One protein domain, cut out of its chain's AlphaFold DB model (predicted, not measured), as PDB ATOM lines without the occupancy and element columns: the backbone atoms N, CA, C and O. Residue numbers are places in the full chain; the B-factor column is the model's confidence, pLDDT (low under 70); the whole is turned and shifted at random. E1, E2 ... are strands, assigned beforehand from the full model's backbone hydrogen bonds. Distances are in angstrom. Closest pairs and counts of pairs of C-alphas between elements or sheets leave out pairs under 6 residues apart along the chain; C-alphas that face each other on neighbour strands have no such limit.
ATOM      1  N   THR A   2      -1.543   7.633  11.284       44.78
ATOM      2  CA  THR A   2      -1.927   6.538  12.184       44.78
ATOM      3  C   THR A   2      -2.096   5.299  11.310       44.78
ATOM      4  O   THR A   2      -2.842   5.338  10.336       44.78
ATOM      5  N   GLY A   3      -1.271   4.277  11.536       52.38
ATOM      6  CA  GLY A   3      -1.196   3.114  10.656       52.38
ATOM      7  C   GLY A   3      -2.511   2.342  10.646       52.38
ATOM      8  O   GLY A   3      -3.031   2.004  11.703       52.38
ATOM      9  N   THR A   4      -3.030   2.060   9.454       71.62
ATOM     10  CA  THR A   4      -4.128   1.115   9.244       71.62
ATOM     11  C   THR A   4      -3.665  -0.295   9.615       71.62
ATOM     12  O   THR A   4      -2.593  -0.738   9.196       71.62
ATOM     13  N   GLY A   5      -4.483  -1.018  10.380       86.12
ATOM     14  CA  GLY A   5      -4.189  -2.372  10.843       86.12
ATOM     15  C   GLY A   5      -3.449  -2.434  12.183       86.12
ATOM     16  O   GLY A   5      -3.317  -1.459  12.911       86.12
ATOM     17  N   TYR A   6      -2.972  -3.628  12.528       91.69
ATOM     18  CA  TYR A   6      -2.456  -3.933  13.867       91.69
ATOM     19  C   TYR A   6      -1.064  -3.357  14.188       91.69
ATOM     20  O   TYR A   6      -0.620  -3.434  15.330       91.69
ATOM     21  N   GLY A   7      -0.323  -2.851  13.194       91.44
ATOM     22  CA  GLY A   7       1.057  -2.394  13.408       91.44
ATOM     23  C   GLY A   7       2.000  -3.506  13.895       91.44
ATOM     24  O   GLY A   7       2.892  -3.251  14.704       91.44
ATOM     25  N   ILE A   8       1.785  -4.748  13.440       92.94
ATOM     26  CA  ILE A   8       2.562  -5.908  13.896       92.94
ATOM     27  C   ILE A   8       3.996  -5.826  13.377       92.94
ATOM     28  O   ILE A   8       4.242  -5.638  12.186       92.94
ATOM     29  N   THR A   9       4.950  -6.032  14.280       93.00
ATOM     30  CA  THR A   9       6.373  -6.159  13.958       93.00
ATOM     31  C   THR A   9       6.907  -7.445  14.559       93.00
ATOM     32  O   THR A   9       6.573  -7.764  15.694       93.00
ATOM     33  N   CYS A  10       7.724  -8.189  13.821       92.56
ATOM     34  CA  CYS A  10       8.321  -9.426  14.314       92.56
ATOM     35  C   CYS A  10       9.842  -9.336  14.285       92.56
ATOM     36  O   CYS A  10      10.411  -8.686  13.402       92.56
ATOM     37  N   ASP A  11      10.484 -10.015  15.229       91.19
ATOM     38  CA  ASP A  11      11.934 -10.152  15.248       91.19
ATOM     39  C   ASP A  11      12.430 -10.946  14.034       91.19
ATOM     40  O   ASP A  11      11.673 -11.602  13.311       91.19
ATOM     41  N   ARG A  12      13.739 -10.898  13.779       85.19
ATOM     42  CA  ARG A  12      14.353 -11.807  12.806       85.19
ATOM     43  C   ARG A  12      14.400 -13.213  13.403       85.19
ATOM     44  O   ARG A  12      14.847 -13.380  14.529       85.19
ATOM     45  N   GLY A  13      13.984 -14.211  12.630       80.69
ATOM     46  CA  GLY A  13      13.950 -15.605  13.066       80.69
ATOM     47  C   GLY A  13      13.175 -16.488  12.094       80.69
ATOM     48  O   GLY A  13      12.636 -15.994  11.095       80.69
ATOM     49  N   ASP A  14      13.134 -17.783  12.394       80.50
ATOM     50  CA  ASP A  14      12.281 -18.736  11.690       80.50
ATOM     51  C   ASP A  14      10.844 -18.691  12.236       80.50
ATOM     52  O   ASP A  14      10.527 -17.968  13.176       80.50
ATOM     53  N   LEU A  15       9.924 -19.421  11.607       73.31
ATOM     54  CA  LEU A  15       8.508 -19.361  11.973       73.31
ATOM     55  C   LEU A  15       8.221 -19.868  13.403       73.31
ATOM     56  O   LEU A  15       7.213 -19.471  13.980       73.31
ATOM     57  N   TYR A  16       9.074 -20.724  13.969       74.12
ATOM     58  CA  TYR A  16       8.834 -21.450  15.223       74.12
ATOM     59  C   TYR A  16       9.449 -20.786  16.457       74.12
ATOM     60  O   TYR A  16       9.183 -21.205  17.576       74.12
ATOM     61  N   ASN A  17      10.295 -19.777  16.276       80.31
ATOM     62  CA  ASN A  17      10.925 -19.045  17.379       80.31
ATOM     63  C   ASN A  17      10.821 -17.523  17.228       80.31
ATOM     64  O   ASN A  17      11.277 -16.777  18.096       80.31
ATOM     65  N   ARG A  18      10.214 -17.038  16.140       87.94
ATOM     66  CA  ARG A  18      10.063 -15.608  15.894       87.94
ATOM     67  C   ARG A  18       8.969 -15.000  16.759       87.94
ATOM     68  O   ARG A  18       7.779 -15.168  16.491       87.94
ATOM     69  N   ARG A  19       9.395 -14.182  17.716       91.69
ATOM     70  CA  ARG A  19       8.511 -13.319  18.498       91.69
ATOM     71  C   ARG A  19       7.947 -12.205  17.630       91.69
ATOM     72  O   ARG A  19       8.641 -11.613  16.798       91.69
ATOM     73  N   CYS A  20       6.667 -11.935  17.832       93.50
ATOM     74  CA  CYS A  20       5.950 -10.857  17.176       93.50
ATOM     75  C   CYS A  20       5.352  -9.933  18.227       93.50
ATOM     76  O   CYS A  20       5.076 -10.336  19.351       93.50
ATOM     77  N   TYR A  21       5.145  -8.686  17.842       95.12
ATOM     78  CA  TYR A  21       4.706  -7.618  18.716       95.12
ATOM     79  C   TYR A  21       3.614  -6.821  18.026       95.12
ATOM     80  O   TYR A  21       3.764  -6.468  16.857       95.12
ATOM     81  N   VAL A  22       2.555  -6.504  18.759       95.50
ATOM     82  CA  VAL A  22       1.528  -5.548  18.347       95.50
ATOM     83  C   VAL A  22       1.863  -4.184  18.947       95.50
ATOM     84  O   VAL A  22       2.415  -4.096  20.048       95.50
ATOM     85  N   GLN A  23       1.583  -3.113  18.213       94.44
ATOM     86  CA  GLN A  23       1.725  -1.761  18.742       94.44
ATOM     87  C   GLN A  23       0.586  -1.484  19.731       94.44
ATOM     88  O   GLN A  23      -0.559  -1.843  19.459       94.44
ATOM     89  N   ASP A  24       0.890  -0.875  20.878       92.56
ATOM     90  CA  ASP A  24      -0.143  -0.493  21.842       92.56
ATOM     91  C   ASP A  24      -1.018   0.622  21.235       92.56
ATOM     92  O   ASP A  24      -0.496   1.699  20.924       92.56
ATOM     93  N   PRO A  25      -2.335   0.405  21.051       91.25
ATOM     94  CA  PRO A  25      -3.200   1.412  20.442       91.25
ATOM     95  C   PRO A  25      -3.343   2.695  21.268       91.25
ATOM     96  O   PRO A  25      -3.669   3.745  20.718       91.25
ATOM     97  N   SER A  26      -3.119   2.618  22.582       88.88
ATOM     98  CA  SER A  26      -3.180   3.767  23.491       88.88
ATOM     99  C   SER A  26      -1.863   4.545  23.566       88.88
ATOM    100  O   SER A  26      -1.865   5.729  23.901       88.88
ATOM    101  N   ASP A  27      -0.746   3.902  23.219       89.50
ATOM    102  CA  ASP A  27       0.589   4.494  23.207       89.50
ATOM    103  C   ASP A  27       1.457   3.839  22.116       89.50
ATOM    104  O   ASP A  27       2.189   2.884  22.390       89.50
ATOM    105  N   PRO A  28       1.442   4.367  20.877       85.38
ATOM    106  CA  PRO A  28       2.166   3.775  19.754       85.38
ATOM    107  C   PRO A  28       3.689   3.673  19.937       85.38
ATOM    108  O   PRO A  28       4.365   3.010  19.150       85.38
ATOM    109  N   SER A  29       4.271   4.320  20.953       88.81
ATOM    110  CA  SER A  29       5.693   4.150  21.271       88.81
ATOM    111  C   SER A  29       6.000   2.796  21.926       88.81
ATOM    112  O   SER A  29       7.148   2.346  21.909       88.81
ATOM    113  N   LYS A  30       4.978   2.127  22.471       91.00
ATOM    114  CA  LYS A  30       5.084   0.843  23.161       91.00
ATOM    115  C   LYS A  30       4.673  -0.315  22.263       91.00
ATOM    116  O   LYS A  30       3.830  -0.207  21.372       91.00
ATOM    117  N   LYS A  31       5.285  -1.461  22.543       93.62
ATOM    118  CA  LYS A  31       5.021  -2.736  21.882       93.62
ATOM    119  C   LYS A  31       4.614  -3.766  22.926       93.62
ATOM    120  O   LYS A  31       5.218  -3.818  23.995       93.62
ATOM    121  N   GLN A  32       3.623  -4.581  22.597       95.44
ATOM    122  CA  GLN A  32       3.145  -5.686  23.422       95.44
ATOM    123  C   GLN A  32       3.447  -6.993  22.687       95.44
ATOM    124  O   GLN A  32       3.123  -7.139  21.508       95.44
ATOM    125  N   GLU A  33       4.124  -7.928  23.349       95.81
ATOM    126  CA  GLU A  33       4.495  -9.214  22.745       95.81
ATOM    127  C   GLU A  33       3.250 -10.068  22.509       95.81
ATOM    128  O   GLU A  33       2.439 -10.235  23.416       95.81
ATOM    129  N   ILE A  34       3.104 -10.600  21.299       95.81
ATOM    130  CA  ILE A  34       1.977 -11.429  20.880       95.81
ATOM    131  C   ILE A  34       2.220 -12.868  21.325       95.81
ATOM    132  O   ILE A  34       3.175 -13.510  20.892       95.81
ATOM    133  N   ILE A  35       1.296 -13.386  22.127       95.62
ATOM    134  CA  ILE A  35       1.295 -14.764  22.629       95.62
ATOM    135  C   ILE A  35       0.253 -15.639  21.934       95.62
ATOM    136  O   ILE A  35       0.211 -16.845  22.147       95.62
ATOM    137  N   GLY A  36      -0.606 -15.071  21.096       95.31
ATOM    138  CA  GLY A  36      -1.621 -15.852  20.410       95.31
ATOM    139  C   GLY A  36      -2.520 -15.038  19.510       95.31
ATOM    140  O   GLY A  36      -2.348 -13.830  19.368       95.31
ATOM    141  N   TYR A  37      -3.484 -15.723  18.909       95.75
ATOM    142  CA  TYR A  37      -4.465 -15.123  18.015       95.75
ATOM    143  C   TYR A  37      -5.852 -15.709  18.252       95.75
ATOM    144  O   TYR A  37      -5.996 -16.904  18.527       95.75
ATOM    145  N   THR A  38      -6.889 -14.885  18.117       96.25
ATOM    146  CA  THR A  38      -8.270 -15.376  18.016       96.25
ATOM    147  C   THR A  38      -8.461 -16.158  16.716       96.25
ATOM    148  O   THR A  38      -7.655 -16.068  15.789       96.25
ATOM    149  N   SER A  39      -9.573 -16.884  16.587       93.69
ATOM    150  CA  SER A  39      -9.953 -17.491  15.302       93.69
ATOM    151  C   SER A  39     -10.181 -16.457  14.190       93.69
ATOM    152  O   SER A  39     -10.099 -16.803  13.018       93.69
ATOM    153  N   GLY A  40     -10.477 -15.201  14.553       92.38
ATOM    154  CA  GLY A  40     -10.592 -14.071  13.627       92.38
ATOM    155  C   GLY A  40      -9.247 -13.451  13.232       92.38
ATOM    156  O   GLY A  40      -9.212 -12.587  12.361       92.38
ATOM    157  N   GLY A  41      -8.142 -13.897  13.840       93.44
ATOM    158  CA  GLY A  41      -6.804 -13.360  13.603       93.44
ATOM    159  C   GLY A  41      -6.460 -12.119  14.432       93.44
ATOM    160  O   GLY A  41      -5.425 -11.505  14.179       93.44
ATOM    161  N   ASP A  42      -7.280 -11.750  15.423       96.25
ATOM    162  CA  ASP A  42      -6.952 -10.657  16.343       96.25
ATOM    163  C   ASP A  42      -5.789 -11.082  17.256       96.25
ATOM    164  O   ASP A  42      -5.864 -12.156  17.869       96.25
ATOM    165  N   PRO A  43      -4.713 -10.287  17.375       96.31
ATOM    166  CA  PRO A  43      -3.593 -10.606  18.248       96.31
ATOM    167  C   PRO A  43      -3.970 -10.531  19.734       96.31
ATOM    168  O   PRO A  43      -4.583  -9.567  20.202       96.31
ATOM    169  N   ILE A  44      -3.514 -11.540  20.474       96.75
ATOM    170  CA  ILE A  44      -3.491 -11.598  21.935       96.75
ATOM    171  C   ILE A  44      -2.074 -11.294  22.396       96.75
ATOM    172  O   ILE A  44      -1.129 -11.956  21.961       96.75
ATOM    173  N   SER A  45      -1.912 -10.315  23.279       96.25
ATOM    174  CA  SER A  45      -0.599  -9.809  23.668       96.25
ATOM    175  C   SER A  45      -0.428  -9.594  25.168       96.25
ATOM    176  O   SER A  45      -1.398  -9.524  25.919       96.25
ATOM    177  N   LYS A  46       0.828  -9.481  25.604       95.56
ATOM    178  CA  LYS A  46       1.221  -9.187  26.986       95.56
ATOM    179  C   LYS A  46       1.305  -7.679  27.197       95.56
ATOM    180  O   LYS A  46       2.270  -7.046  26.761       95.56
ATOM    181  N   ALA A  47       0.313  -7.107  27.869       94.56
ATOM    182  CA  ALA A  47       0.337  -5.710  28.284       94.56
ATOM    183  C   ALA A  47       0.891  -5.564  29.712       94.56
ATOM    184  O   ALA A  47       0.713  -6.462  30.542       94.56
ATOM    185  N   PRO A  48       1.553  -4.439  30.032       91.69
ATOM    186  CA  PRO A  48       2.008  -4.175  31.390       91.69
ATOM    187  C   PRO A  48       0.821  -4.139  32.357       91.69
ATOM    188  O   PRO A  48      -0.221  -3.561  32.051       91.69
ATOM    189  N   SER A  49       0.990  -4.735  33.537       91.00
ATOM    190  CA  SER A  49      -0.014  -4.624  34.593       91.00
ATOM    191  C   SER A  49       0.090  -3.283  35.319       91.00
ATOM    192  O   SER A  49       1.178  -2.732  35.490       91.00
ATOM    193  N   THR A  50      -1.044  -2.772  35.792       88.88
ATOM    194  CA  THR A  50      -1.116  -1.598  36.674       88.88
ATOM    195  C   THR A  50      -0.962  -1.957  38.152       88.88
ATOM    196  O   THR A  50      -0.877  -1.060  38.991       88.88
ATOM    197  N   VAL A  51      -0.909  -3.253  38.487       88.56
ATOM    198  CA  VAL A  51      -0.776  -3.750  39.862       88.56
ATOM    199  C   VAL A  51       0.511  -4.560  40.053       88.56
ATOM    200  O   VAL A  51       0.870  -5.355  39.186       88.56
ATOM    201  N   PRO A  52       1.207  -4.416  41.198       88.38
ATOM    202  CA  PRO A  52       2.551  -4.973  41.387       88.38
ATOM    203  C   PRO A  52       2.601  -6.500  41.544       88.38
ATOM    204  O   PRO A  52       3.672  -7.087  41.430       88.38
ATOM    205  N   TRP A  53       1.473  -7.161  41.818       84.94
ATOM    206  CA  TRP A  53       1.393  -8.619  41.998       84.94
ATOM    207  C   TRP A  53       1.067  -9.386  40.709       84.94
ATOM    208  O   TRP A  53       0.935 -10.607  40.741       84.94
ATOM    209  N   MET A  54       0.903  -8.694  39.581       91.31
ATOM    210  CA  MET A  54       0.723  -9.321  38.273       91.31
ATOM    211  C   MET A  54       1.912  -8.986  37.387       91.31
ATOM    212  O   MET A  54       2.251  -7.819  37.223       91.31
ATOM    213  N   ALA A  55       2.511 -10.007  36.774       91.75
ATOM    214  CA  ALA A  55       3.632  -9.808  35.861       91.75
ATOM    215  C   ALA A  55       3.200  -9.022  34.611       91.75
ATOM    216  O   ALA A  55       3.883  -8.099  34.174       91.75
ATOM    217  N   TRP A  56       2.044  -9.383  34.056       94.56
ATOM    218  CA  TRP A  56       1.416  -8.750  32.900       94.56
ATOM    219  C   TRP A  56      -0.060  -9.163  32.822       94.56
ATOM    220  O   TRP A  56      -0.493 -10.089  33.521       94.56
ATOM    221  N   VAL A  57      -0.830  -8.467  31.985       94.00
ATOM    222  CA  VAL A  57      -2.237  -8.777  31.688       94.00
ATOM    223  C   VAL A  57      -2.395  -9.159  30.209       94.00
ATOM    224  O   VAL A  57      -1.828  -8.485  29.345       94.00
ATOM    225  N   PRO A  58      -3.114 -10.247  29.883       95.19
ATOM    226  CA  PRO A  58      -3.424 -10.590  28.497       95.19
ATOM    227  C   PRO A  58      -4.398  -9.564  27.917       95.19
ATOM    228  O   PRO A  58      -5.460  -9.328  28.486       95.19
ATOM    229  N   THR A  59      -4.079  -8.978  26.771       95.94
ATOM    230  CA  THR A  59      -4.936  -8.035  26.039       95.94
ATOM    231  C   THR A  59      -5.261  -8.582  24.659       95.94
ATOM    232  O   THR A  59      -4.467  -9.314  24.076       95.94
ATOM    233  N   VAL A  60      -6.427  -8.222  24.123       96.31
ATOM    234  CA  VAL A  60      -6.736  -8.393  22.699       96.31
ATOM    235  C   VAL A  60      -6.678  -7.028  22.039       96.31
ATOM    236  O   VAL A  60      -7.222  -6.062  22.576       96.31
ATOM    237  N   THR A  61      -6.049  -6.956  20.874       95.94
ATOM    238  CA  THR A  61      -6.138  -5.790  19.995       95.94
ATOM    239  C   THR A  61      -6.965  -6.180  18.777       95.94
ATOM    240  O   THR A  61      -6.637  -7.151  18.109       95.94
ATOM    241  N   THR A  62      -8.025  -5.433  18.483       95.06
ATOM    242  CA  THR A  62      -8.913  -5.664  17.329       95.06
ATOM    243  C   THR A  62      -9.024  -4.395  16.480       95.06
ATOM    244  O   THR A  62      -8.541  -3.338  16.891       95.06
ATOM    245  N   LEU A  63      -9.620  -4.484  15.290       94.75
ATOM    246  CA  LEU A  63      -9.804  -3.345  14.386       94.75
ATOM    247  C   LEU A  63     -11.249  -2.841  14.416       94.75
ATOM    248  O   LEU A  63     -12.199  -3.619  14.485       94.75
ATOM    249  N   ASN A  64     -11.428  -1.523  14.355       92.94
ATOM    250  CA  ASN A  64     -12.745  -0.913  14.165       92.94
ATOM    251  C   ASN A  64     -13.160  -0.945  12.673       92.94
ATOM    252  O   ASN A  64     -12.395  -1.365  11.804       92.94
ATOM    253  N   ASN A  65     -14.353  -0.436  12.349       92.19
ATOM    254  CA  ASN A  65     -14.860  -0.390  10.966       92.19
ATOM    255  C   ASN A  65     -14.023   0.482  10.007       92.19
ATOM    256  O   ASN A  65     -14.185   0.383   8.794       92.19
ATOM    257  N   GLN A  66     -13.145   1.335  10.533       92.94
ATOM    258  CA  GLN A  66     -12.217   2.169   9.768       92.94
ATOM    259  C   GLN A  66     -10.830   1.510   9.623       92.94
ATOM    260  O   GLN A  66      -9.974   2.035   8.914       92.94
ATOM    261  N   GLY A  67     -10.610   0.352  10.254       91.56
ATOM    262  CA  GLY A  67      -9.336  -0.362  10.249       91.56
ATOM    263  C   GLY A  67      -8.330   0.117  11.299       91.56
ATOM    264  O   GLY A  67      -7.165  -0.271  11.212       91.56
ATOM    265  N   ASP A  68      -8.744   0.931  12.275       92.69
ATOM    266  CA  ASP A  68      -7.867   1.358  13.370       92.69
ATOM    267  C   ASP A  68      -7.861   0.330  14.497       92.69
ATOM    268  O   ASP A  68      -8.915  -0.158  14.922       92.69
ATOM    269  N   ALA A  69      -6.667   0.047  15.012       94.06
ATOM    270  CA  ALA A  69      -6.481  -0.830  16.154       94.06
ATOM    271  C   ALA A  69      -7.014  -0.202  17.451       94.06
ATOM    272  O   ALA A  69      -6.817   0.983  17.710       94.06
ATOM    273  N   TYR A  70      -7.653  -1.012  18.292       94.25
ATOM    274  CA  TYR A  70      -8.054  -0.649  19.649       94.25
ATOM    275  C   TYR A  70      -8.093  -1.884  20.560       94.25
ATOM    276  O   TYR A  70      -8.159  -3.019  20.088       94.25
ATOM    277  N   GLN A  71      -8.061  -1.664  21.879       94.88
ATOM    278  CA  GLN A  71      -8.203  -2.727  22.879       94.88
ATOM    279  C   GLN A  71      -9.564  -2.603  23.576       94.88
ATOM    280  O   GLN A  71      -9.758  -1.656  24.340       94.88
ATOM    281  N   PRO A  72     -10.511  -3.533  23.354       93.50
ATOM    282  CA  PRO A  72     -11.877  -3.414  23.869       93.50
ATOM    283  C   PRO A  72     -11.956  -3.449  25.401       93.50
ATOM    284  O   PRO A  72     -12.878  -2.878  25.973       93.50
ATOM    285  N   TYR A  73     -10.989  -4.086  26.066       92.88
ATOM    286  CA  TYR A  73     -10.954  -4.216  27.528       92.88
ATOM    287  C   TYR A  73      -9.964  -3.260  28.218       92.88
ATOM    288  O   TYR A  73      -9.839  -3.269  29.443       92.88
ATOM    289  N   GLY A  74      -9.261  -2.422  27.447       89.50
ATOM    290  CA  GLY A  74      -8.269  -1.479  27.966       89.50
ATOM    291  C   GLY A  74      -7.192  -2.131  28.848       89.50
ATOM    292  O   GLY A  74      -6.817  -3.286  28.653       89.50
ATOM    293  N   GLN A  75      -6.714  -1.383  29.849       87.75
ATOM    294  CA  GLN A  75      -5.624  -1.804  30.746       87.75
ATOM    295  C   GLN A  75      -5.970  -2.980  31.669       87.75
ATOM    296  O   GLN A  75      -5.062  -3.595  32.216       87.75
ATOM    297  N   ALA A  76      -7.254  -3.294  31.869       88.06
ATOM    298  CA  ALA A  76      -7.652  -4.449  32.676       88.06
ATOM    299  C   ALA A  76      -7.345  -5.779  31.968       88.06
ATOM    300  O   ALA A  76      -7.227  -6.814  32.621       88.06
ATOM    301  N   GLY A  77      -7.193  -5.743  30.641       92.38
ATOM    302  CA  GLY A  77      -7.011  -6.937  29.839       92.38
ATOM    303  C   GLY A  77      -8.288  -7.752  29.677       92.38
ATOM    304  O   GLY A  77      -9.375  -7.395  30.129       92.38
ATOM    305  N   ILE A  78      -8.145  -8.857  28.962       94.19
ATOM    306  CA  ILE A  78      -9.211  -9.806  28.683       94.19
ATOM    307  C   ILE A  78      -9.723 -10.376  30.011       94.19
ATOM    308  O   ILE A  78      -8.911 -10.858  30.803       94.19
ATOM    309  N   PRO A  79     -11.041 -10.387  30.259       91.12
ATOM    310  CA  PRO A  79     -11.589 -11.012  31.454       91.12
ATOM    311  C   PRO A  79     -11.317 -12.524  31.496       91.12
ATOM    312  O   PRO A  79     -11.413 -13.227  30.487       91.12
ATOM    313  N   TYR A  80     -11.017 -13.033  32.690       88.44
ATOM    314  CA  TYR A  80     -10.908 -14.468  32.965       88.44
ATOM    315  C   TYR A  80     -12.007 -14.877  33.937       88.44
ATOM    316  O   TYR A  80     -12.233 -14.225  34.956       88.44
ATOM    317  N   THR A  81     -12.689 -15.969  33.616       84.81
ATOM    318  CA  THR A  81     -13.696 -16.605  34.461       84.81
ATOM    319  C   THR A  81     -13.112 -17.860  35.106       84.81
ATOM    320  O   THR A  81     -11.929 -18.178  34.954       84.81
ATOM    321  N   GLN A  82     -13.957 -18.607  35.817       78.56
ATOM    322  CA  GLN A  82     -13.605 -19.917  36.363       78.56
ATOM    323  C   GLN A  82     -13.267 -20.962  35.283       78.56
ATOM    324  O   GLN A  82     -12.718 -21.997  35.620       78.56
ATOM    325  N   THR A  83     -13.561 -20.696  34.007       77.75
ATOM    326  CA  THR A  83     -13.311 -21.614  32.879       77.75
ATOM    327  C   THR A  83     -12.284 -21.055  31.890       77.75
ATOM    328  O   THR A  83     -12.300 -21.402  30.712       77.75
ATOM    329  N   GLY A  84     -11.446 -20.107  32.324       84.75
ATOM    330  CA  GLY A  84     -10.421 -19.491  31.478       84.75
ATOM    331  C   GLY A  84     -10.819 -18.131  30.915       84.75
ATOM    332  O   GLY A  84     -11.655 -17.419  31.468       84.75
ATOM    333  N   SER A  85     -10.158 -17.735  29.833       89.44
ATOM    334  CA  SER A  85     -10.440 -16.474  29.147       89.44
ATOM    335  C   SER A  85     -11.884 -16.439  28.632       89.44
ATOM    336  O   SER A  85     -12.391 -17.436  28.121       89.44
ATOM    337  N   THR A  86     -12.546 -15.279  28.687       90.69
ATOM    338  CA  THR A  86     -13.880 -15.098  28.077       90.69
ATOM    339  C   THR A  86     -13.878 -15.208  26.552       90.69
ATOM    340  O   THR A  86     -14.938 -15.189  25.930       90.69
ATOM    341  N   MET A  87     -12.702 -15.302  25.936       90.50
ATOM    342  CA  MET A  87     -12.525 -15.435  24.499       90.50
ATOM    343  C   MET A  87     -11.582 -16.590  24.178       90.50
ATOM    344  O   MET A  87     -10.622 -16.855  24.897       90.50
ATOM    345  N   LYS A  88     -11.857 -17.275  23.067       92.75
ATOM    346  CA  LYS A  88     -11.023 -18.374  22.579       92.75
ATOM    347  C   LYS A  88      -9.911 -17.833  21.694       92.75
ATOM    348  O   LYS A  88     -10.161 -17.043  20.784       92.75
ATOM    349  N   TRP A  89      -8.700 -18.304  21.938       94.31
ATOM    350  CA  TRP A  89      -7.519 -17.956  21.169       94.31
ATOM    351  C   TRP A  89      -6.517 -19.106  21.219       94.31
ATOM    352  O   TRP A  89      -6.595 -19.971  22.089       94.31
ATOM    353  N   MET A  90      -5.615 -19.131  20.245       93.44
ATOM    354  CA  MET A  90      -4.615 -20.177  20.085       93.44
ATOM    355  C   MET A  90      -3.209 -19.600  20.258       93.44
ATOM    356  O   MET A  90      -2.979 -18.455  19.853       93.44
ATOM    357  N   PRO A  91      -2.271 -20.388  20.810       92.00
ATOM    358  CA  PRO A  91      -0.862 -20.036  20.886       92.00
ATOM    359  C   PRO A  91      -0.275 -19.534  19.565       92.00
ATOM    360  O   PRO A  91      -0.534 -20.095  18.499       92.00
ATOM    361  N   SER A  92       0.548 -18.490  19.643       90.88
ATOM    362  CA  SER A  92       1.392 -18.065  18.524       90.88
ATOM    363  C   SER A  92       2.627 -18.963  18.457       90.88
ATOM    364  O   SER A  92       3.160 -19.360  19.490       90.88
ATOM    365  N   SER A  93       3.123 -19.259  17.256       82.50
ATOM    366  CA  SER A  93       4.268 -20.161  17.072       82.50
ATOM    367  C   SER A  93       5.564 -19.656  17.709       82.50
ATOM    368  O   SER A  93       6.426 -20.466  18.010       82.50
ATOM    369  N   GLY A  94       5.707 -18.343  17.915       82.38
ATOM    370  CA  GLY A  94       6.871 -17.738  18.568       82.38
ATOM    371  C   GLY A  94       6.677 -17.373  20.039       82.38
ATOM    372  O   GLY A  94       7.534 -16.688  20.594       82.38
ATOM    373  N   ALA A  95       5.553 -17.755  20.651       87.12
ATOM    374  CA  ALA A  95       5.270 -17.458  22.052       87.12
ATOM    375  C   ALA A  95       6.086 -18.353  23.000       87.12
ATOM    376  O   ALA A  95       6.341 -19.522  22.705       87.12
ATOM    377  N   ASP A  96       6.478 -17.815  24.157       88.62
ATOM    378  CA  ASP A  96       7.241 -18.569  25.151       88.62
ATOM    379  C   ASP A  96       6.327 -19.517  25.943       88.62
ATOM    380  O   ASP A  96       5.245 -19.133  26.389       88.62
ATOM    381  N   MET A  97       6.773 -20.754  26.187       87.75
ATOM    382  CA  MET A  97       6.002 -21.711  26.991       87.75
ATOM    383  C   MET A  97       5.740 -21.219  28.427       87.75
ATOM    384  O   MET A  97       4.741 -21.601  29.038       87.75
TER     385      MET A  97
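AT A GLANCE: This is residues 2 to 97 of the 187 residues of an uncharacterized protein of Candidatus Poribacteria bacterium (UniProt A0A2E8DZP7). Little here is regular structure: a strongly twisted sheet branches at bent E2, with long loops, residues 2 to 19 and 61 to 88. Its antiparallel strands, E1 to E5, hold 31 of 96 printed residues; the class is all strand, with no named helix. It is compact, radius of gyration of the C-alphas 13.0 A, spanning 35 by 32 by 28 A.

HOW THE PARTS SIT: Find E1 at residues 20 to 24, E2 at 27 to 38, E3 at 43 to 48 and E4 at 56 to 60: a meander of hairpins, each strand the antiparallel neighbour of the one before. E5, residues 89 to 91, pairs antiparallel with E2, closing a Greek key of E2 to E5. N 22 and O 32, 2.9 A, and N 90 and O 37, 2.8 A, are within hydrogen-bond range.

IN THESE COORDINATES: E1 begins at C-alpha 20 (5.950, -10.857, 17.176); E5 ends at C-alpha 91 (-0.862, -20.036, 20.886).

THE WHOLE: The printed part has no cut, a long link from E4 to E5, and pLDDT under 70 at residues 2 to 3.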